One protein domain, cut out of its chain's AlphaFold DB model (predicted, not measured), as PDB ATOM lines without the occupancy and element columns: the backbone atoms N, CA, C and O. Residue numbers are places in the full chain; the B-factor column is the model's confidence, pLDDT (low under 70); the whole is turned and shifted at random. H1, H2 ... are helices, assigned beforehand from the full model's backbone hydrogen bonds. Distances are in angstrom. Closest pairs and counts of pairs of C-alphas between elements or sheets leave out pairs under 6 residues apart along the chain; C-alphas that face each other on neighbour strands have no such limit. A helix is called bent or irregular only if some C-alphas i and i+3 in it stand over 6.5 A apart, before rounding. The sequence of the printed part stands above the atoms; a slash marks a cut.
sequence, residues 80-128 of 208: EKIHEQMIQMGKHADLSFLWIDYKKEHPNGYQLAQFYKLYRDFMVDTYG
ATOM      1  N   GLU A  80       4.692 -16.765  45.340       84.75
ATOM      2  CA  GLU A  80       4.126 -16.350  44.050       84.75
ATOM      3  C   GLU A  80       4.578 -14.927  43.719       84.75
ATOM      4  O   GLU A  80       5.193 -14.694  42.677       84.75
ATOM      5  N   LYS A  81       4.407 -13.997  44.663       86.62
ATOM      6  CA  LYS A  81       4.857 -12.608  44.499       86.62
ATOM      7  C   LYS A  81       6.372 -12.502  44.304       86.62
ATOM      8  O   LYS A  81       6.841 -11.740  43.459       86.62
ATOM      9  N   ILE A  82       7.151 -13.274  45.068       86.50
ATOM     10  CA  ILE A  82       8.618 -13.333  44.927       86.50
ATOM     11  C   ILE A  82       9.000 -13.850  43.531       86.50
ATOM     12  O   ILE A  82       9.928 -13.329  42.913       86.50
ATOM     13  N   HIS A  83       8.282 -14.852  43.017       85.50
ATOM     14  CA  HIS A  83       8.527 -15.403  41.689       85.50
ATOM     15  C   HIS A  83       8.205 -14.394  40.576       85.50
ATOM     16  O   HIS A  83       9.010 -14.217  39.663       85.50
ATOM     17  N   GLU A  84       7.089 -13.669  40.680       85.00
ATOM     18  CA  GLU A  84       6.736 -12.597  39.741       85.00
ATOM     19  C   GLU A  84       7.792 -11.488  39.705       85.00
ATOM     20  O   GLU A  84       8.216 -11.066  38.628       85.00
ATOM     21  N   GLN A  85       8.276 -11.050  40.872       84.50
ATOM     22  CA  GLN A  85       9.367 -10.076  40.961       84.50
ATOM     23  C   GLN A  85      10.645 -10.602  40.299       84.50
ATOM     24  O   GLN A  85      11.321  -9.867  39.580       84.50
ATOM     25  N   MET A  86      10.951 -11.890  40.475       82.94
ATOM     26  CA  MET A  86      12.101 -12.529  39.841       82.94
ATOM     27  C   MET A  86      11.983 -12.544  38.308       82.94
ATOM     28  O   MET A  86      12.970 -12.289  37.619       82.94
ATOM     29  N   ILE A  87      10.781 -12.771  37.764       80.19
ATOM     30  CA  ILE A  87      10.511 -12.686  36.318       80.19
ATOM     31  C   ILE A  87      10.689 -11.246  35.816       80.19
ATOM     32  O   ILE A  87      11.312 -11.031  34.777       80.19
ATOM     33  N   GLN A  88      10.192 -10.255  36.563       81.62
ATOM     34  CA  GLN A  88      10.317  -8.836  36.208       81.62
ATOM     35  C   GLN A  88      11.777  -8.352  36.193       81.62
ATOM     36  O   GLN A  88      12.136  -7.521  35.361       81.62
ATOM     37  N   MET A  89      12.634  -8.889  37.069       75.19
ATOM     38  CA  MET A  89      14.072  -8.576  37.109       75.19
ATOM     39  C   MET A  89      14.865  -9.153  35.918       75.19
ATOM     40  O   MET A  89      15.976  -8.695  35.633       75.19
ATOM     41  N   GLY A  90      14.315 -10.141  35.203       72.75
ATOM     42  CA  GLY A  90      14.896 -10.683  33.974       72.75
ATOM     43  C   GLY A  90      16.329 -11.206  34.145       72.75
ATOM     44  O   GLY A  90      16.618 -12.007  35.030       72.75
ATOM     45  N   LYS A  91      17.254 -10.760  33.282       64.81
ATOM     46  CA  LYS A  91      18.653 -11.242  33.245       64.81
ATOM     47  C   LYS A  91      19.467 -10.942  34.515       64.81
ATOM     48  O   LYS A  91      20.496 -11.578  34.718       64.81
ATOM     49  N   HIS A  92      19.028 -10.004  35.357       64.44
ATOM     50  CA  HIS A  92      19.705  -9.635  36.609       64.44
ATOM     51  C   HIS A  92      19.002 -10.190  37.855       64.44
ATOM     52  O   HIS A  92      19.231  -9.708  38.963       64.44
ATOM     53  N   ALA A  93      18.124 -11.179  37.684       72.62
ATOM     54  CA  ALA A  93      17.412 -11.800  38.786       72.62
ATOM     55  C   ALA A  93      18.376 -12.545  39.723       72.62
ATOM     56  O   ALA A  93      18.935 -13.583  39.368       72.62
ATOM     57  N   ASP A  94      18.531 -12.034  40.944       82.69
ATOM     58  CA  ASP A  94      19.200 -12.740  42.033       82.69
ATOM     59  C   ASP A  94      18.262 -12.842  43.241       82.69
ATOM     60  O   ASP A  94      17.835 -11.849  43.834       82.69
ATOM     61  N   LEU A  95      17.957 -14.089  43.604       84.62
ATOM     62  CA  LEU A  95      17.110 -14.447  44.737       84.62
ATOM     63  C   LEU A  95      17.676 -13.927  46.069       84.62
ATOM     64  O   LEU A  95      16.926 -13.751  47.029       84.62
ATOM     65  N   SER A  96      18.987 -13.660  46.136       85.44
ATOM     66  CA  SER A  96      19.633 -13.107  47.324       85.44
ATOM     67  C   SER A  96      19.109 -11.706  47.660       85.44
ATOM     68  O   SER A  96      18.842 -11.426  48.831       85.44
ATOM     69  N   PHE A  97      18.862 -10.860  46.652       87.06
ATOM     70  CA  PHE A  97      18.302  -9.520  46.850       87.06
ATOM     71  C   PHE A  97      16.865  -9.587  47.367       87.06
ATOM     72  O   PHE A  97      16.533  -8.917  48.344       87.06
ATOM     73  N   LEU A  98      16.047 -10.473  46.795       87.62
ATOM     74  CA  LEU A  98      14.670 -10.691  47.250       87.62
ATOM     75  C   LEU A  98      14.628 -11.223  48.690       87.62
ATOM     76  O   LEU A  98      13.769 -10.829  49.478       87.62
ATOM     77  N   TRP A  99      15.591 -12.066  49.078       90.25
ATOM     78  CA  TRP A  99      15.731 -12.491  50.470       90.25
ATOM     79  C   TRP A  99      16.116 -11.336  51.404       90.25
ATOM     80  O   TRP A  99      15.596 -11.267  52.518       90.25
ATOM     81  N   ILE A 100      17.010 -10.432  50.984       88.25
ATOM     82  CA  ILE A 100      17.390  -9.255  51.783       88.25
ATOM     83  C   ILE A 100      16.157  -8.395  52.070       88.25
ATOM     84  O   ILE A 100      15.951  -7.993  53.216       88.25
ATOM     85  N   ASP A 101      15.322  -8.146  51.063       87.75
ATOM     86  CA  ASP A 101      14.106  -7.350  51.228       87.75
ATOM     87  C   ASP A 101      13.068  -8.067  52.100       87.75
ATOM     88  O   ASP A 101      12.582  -7.486  53.073       87.75
ATOM     89  N   TYR A 102      12.860  -9.372  51.889       88.38
ATOM     90  CA  TYR A 102      12.066 -10.211  52.794       88.38
ATOM     91  C   TYR A 102      12.563 -10.128  54.248       88.38
ATOM     92  O   TYR A 102      11.772 -10.070  55.190       88.38
ATOM     93  N   LYS A 103      13.883 -10.108  54.465       88.56
ATOM     94  CA  LYS A 103      14.470 -10.083  55.809       88.56
ATOM     95  C   LYS A 103      14.299  -8.734  56.507       88.56
ATOM     96  O   LYS A 103      14.192  -8.718  57.736       88.56
ATOM     97  N   LYS A 104      14.246  -7.630  55.753       87.44
ATOM     98  CA  LYS A 104      13.908  -6.300  56.285       87.44
ATOM     99  C   LYS A 104      12.471  -6.267  56.807       87.44
ATOM    100  O   LYS A 104      12.241  -5.747  57.893       87.44
ATOM    101  N   GLU A 105      11.534  -6.858  56.067       85.38
ATOM    102  CA  GLU A 105      10.120  -6.937  56.459       85.38
ATOM    103  C   GLU A 105       9.881  -7.966  57.579       85.38
ATOM    104  O   GLU A 105       9.049  -7.762  58.464       85.38
ATOM    105  N   HIS A 106      10.670  -9.047  57.601       84.62
ATOM    106  CA  HIS A 106      10.565 -10.131  58.577       84.62
ATOM    107  C   HIS A 106      11.902 -10.412  59.296       84.62
ATOM    108  O   HIS A 106      12.580 -11.416  59.018       84.62
ATOM    109  N   PRO A 107      12.259  -9.614  60.326       81.62
ATOM    110  CA  PRO A 107      13.505  -9.789  61.082       81.62
ATOM    111  C   PRO A 107      13.643 -11.181  61.720       81.62
ATOM    112  O   PRO A 107      14.726 -11.771  61.741       81.62
ATOM    113  N   ASN A 108      12.525 -11.772  62.151       83.38
ATOM    114  CA  ASN A 108      12.460 -13.128  62.712       83.38
ATOM    115  C   ASN A 108      12.168 -14.226  61.670       83.38
ATOM    116  O   ASN A 108      12.041 -15.392  62.042       83.38
ATOM    117  N   GLY A 109      12.090 -13.865  60.386       83.25
ATOM    118  CA  GLY A 109      11.794 -14.762  59.271       83.25
ATOM    119  C   GLY A 109      12.906 -15.757  58.933       83.25
ATOM    120  O   GLY A 109      13.946 -15.831  59.603       83.25
ATOM    121  N   TYR A 110      12.706 -16.505  57.849       86.00
ATOM    122  CA  TYR A 110      13.632 -17.543  57.399       86.00
ATOM    123  C   TYR A 110      15.037 -17.009  57.086       86.00
ATOM    124  O   TYR A 110      15.233 -15.905  56.572       86.00
ATOM    125  N   GLN A 111      16.041 -17.820  57.415       87.31
ATOM    126  CA  GLN A 111      17.433 -17.560  57.044       87.31
ATOM    127  C   GLN A 111      17.666 -17.930  55.577       87.31
ATOM    128  O   GLN A 111      16.950 -18.777  55.046       87.31
ATOM    129  N   LEU A 112      18.695 -17.357  54.948       85.25
ATOM    130  CA  LEU A 112      18.972 -17.492  53.510       85.25
ATOM    131  C   LEU A 112      18.880 -18.943  53.001       85.25
ATOM    132  O   LEU A 112      18.123 -19.242  52.084       85.25
ATOM    133  N   ALA A 113      19.584 -19.874  53.653       84.12
ATOM    134  CA  ALA A 113      19.590 -21.281  53.245       84.12
ATOM    135  C   ALA A 113      18.202 -21.947  53.332       84.12
ATOM    136  O   ALA A 113      17.852 -22.769  52.487       84.12
ATOM    137  N   GLN A 114      17.404 -21.590  54.343       84.94
ATOM    138  CA  GLN A 114      16.037 -22.099  54.490       84.94
ATOM    139  C   GLN A 114      15.105 -21.479  53.451       84.94
ATOM    140  O   GLN A 114      14.318 -22.200  52.851       84.94
ATOM    141  N   PHE A 115      15.237 -20.177  53.198       87.69
ATOM    142  CA  PHE A 115      14.473 -19.466  52.178       87.69
ATOM    143  C   PHE A 115      14.698 -20.074  50.788       87.69
ATOM    144  O   PHE A 115      13.742 -20.360  50.078       87.69
ATOM    145  N   TYR A 116      15.952 -20.377  50.439       87.38
ATOM    146  CA  TYR A 116      16.302 -20.989  49.150       87.38
ATOM    147  C   TYR A 116      15.712 -22.388  49.005       87.38
ATOM    148  O   TYR A 116      15.275 -22.772  47.921       87.38
ATOM    149  N   LYS A 117      15.717 -23.160  50.097       86.50
ATOM    150  CA  LYS A 117      15.104 -24.483  50.119       86.50
ATOM    151  C   LYS A 117      13.594 -24.380  49.896       86.50
ATOM    152  O   LYS A 117      13.090 -25.020  48.988       86.50
ATOM    153  N   LEU A 118      12.909 -23.541  50.672       87.69
ATOM    154  CA  LEU A 118      11.460 -23.358  50.574       87.69
ATOM    155  C   LEU A 118      11.034 -22.856  49.191       87.69
ATOM    156  O   LEU A 118      10.086 -23.380  48.622       87.69
ATOM    157  N   TYR A 119      11.775 -21.905  48.621       86.44
ATOM    158  CA  TYR A 119      11.513 -21.415  47.272       86.44
ATOM    159  C   TYR A 119      11.702 -22.504  46.212       86.44
ATOM    160  O   TYR A 119      10.913 -22.618  45.281       86.44
ATOM    161  N   ARG A 120      12.730 -23.349  46.351       84.12
ATOM    162  CA  ARG A 120      12.937 -24.490  45.450       84.12
ATOM    163  C   ARG A 120      11.817 -25.517  45.562       84.12
ATOM    164  O   ARG A 120      11.370 -26.006  44.532       84.12
ATOM    165  N   ASP A 121      11.414 -25.849  46.781       84.81
ATOM    166  CA  ASP A 121      10.334 -26.801  47.032       84.81
ATOM    167  C   ASP A 121       9.027 -26.262  46.409       84.81
ATOM    168  O   ASP A 121       8.398 -26.965  45.623       84.81
ATOM    169  N   PHE A 122       8.723 -24.968  46.592       86.69
ATOM    170  CA  PHE A 122       7.625 -24.275  45.899       86.69
ATOM    171  C   PHE A 122       7.734 -24.365  44.367       86.69
ATOM    172  O   PHE A 122       6.759 -24.679  43.696       86.69
ATOM    173  N   MET A 123       8.919 -24.145  43.791       82.75
ATOM    174  CA  MET A 123       9.114 -24.249  42.338       82.75
ATOM    175  C   MET A 123       8.851 -25.665  41.805       82.75
ATOM    176  O   MET A 123       8.330 -25.831  40.702       82.75
ATOM    177  N   VAL A 124       9.227 -26.694  42.567       80.06
ATOM    178  CA  VAL A 124       8.992 -28.095  42.201       80.06
ATOM    179  C   VAL A 124       7.509 -28.439  42.303       80.06
ATOM    180  O   VAL A 124       6.980 -29.043  41.372       80.06
ATOM    181  N   ASP A 125       6.848 -28.029  43.383       81.12
ATOM    182  CA  ASP A 125       5.444 -28.351  43.639       81.12
ATOM    183  C   ASP A 125       4.497 -27.602  42.688       81.12
ATOM    184  O   ASP A 125       3.553 -28.193  42.164       81.12
ATOM    185  N   THR A 126       4.769 -26.322  42.412       80.56
ATOM    186  CA  THR A 126       3.911 -25.457  41.584       80.56
ATOM    187  C   THR A 126       4.177 -25.622  40.089       80.56
ATOM    188  O   THR A 126       3.240 -25.709  39.298       80.56
ATOM    189  N   TYR A 127       5.449 -25.675  39.677       76.56
ATOM    190  CA  TYR A 127       5.837 -25.666  38.258       76.56
ATOM    191  C   TYR A 127       6.396 -27.002  37.765       76.56
ATOM    192  O   TYR A 127       6.799 -27.109  36.607       76.56
ATOM    193  N   GLY A 128       6.451 -28.029  38.618       62.12
ATOM    194  CA  GLY A 128       6.788 -29.388  38.198       62.12
ATOM    195  C   GLY A 128       8.169 -29.506  37.556       62.12
ATOM    196  O   GLY A 128       8.356 -30.338  36.666       62.12
TER     197      GLY A 128
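What this domain is: This is residues 80 to 128 of the 208 residues of an uncharacterized protein of Ruminococcus sp. SR1/5 (UniProt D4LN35). Three helices fold into a small open cluster: H1 and H2, joined by a tight turn, stand at a steep angle to each other, and the longest helix, H3, folds back past both, packing on H2 with residues 112 to 116 alone and passing near H1 without touching it. The later part of H1, residues 87 to 92, sticks out, and the longest reach is from the link between H2 and H3 to the end of the printed part after H3. The printed part has 49 residues with three named helices, in the order H1, H2, H3, and no named strand; the class is all helix. The whole is compact, with a radius of gyration of the C-alphas of 10.9 A, and the C-alphas span 29 by 23 by 16 A.

Where its parts are: H1 is residues 80 to 92, 18.5 A from first to last C-alpha, and begins with C-alpha 80 at (4.126, -16.350, 44.050). It is irregular: C-alphas 88 and 91 are 9.2 A apart, against about 5 A in a regular helix. H2 is residues 95 to 105, 15.6 A long, and begins with C-alpha 95 at (17.110, -14.447, 44.737). H3 is residues 112 to 127, 21.7 A long, and ends with C-alpha 127 at (5.837, -25.666, 38.258).

How they stand to each other: H1 and H2 are close but not clearly touching, with 2 pairs of C-alphas within 8 A; their closest C-alphas, those of Ile 82 and Leu 98, are 7.0 A apart. Their lines stand at a steep tilt of 46 degrees, and they run opposite ways. H2 and H3 touch, H3 with residues 112 to 116 alone; their closest C-alphas are those of Trp 99 and Leu 112, 6.7 A apart. They run opposite ways at a steep tilt of 68 degrees, only just short of about perpendicular. H1 and H3 are near each other, with no pair of C-alphas within 8 A but 8 pairs within 10 A. In H2 and H3 every O i to N i+4 pair is within hydrogen-bond range, and in H1 6 of 9 are.

The domain as a whole: The two C-alphas farthest apart are those of Pro 107 and Gly 128, at 30.9 A, while the first and last printed C-alphas, of Glu 80 and Gly 128, are 14.5 A apart. The printed part has no cut. The link from H1 to H2, 2 residues, is tight; the link from H2 to H3, 6 residues, is short; no link is long. The mean pLDDT of the printed part is 83.0, and residues 91 to 92 and residue 128 are under 70.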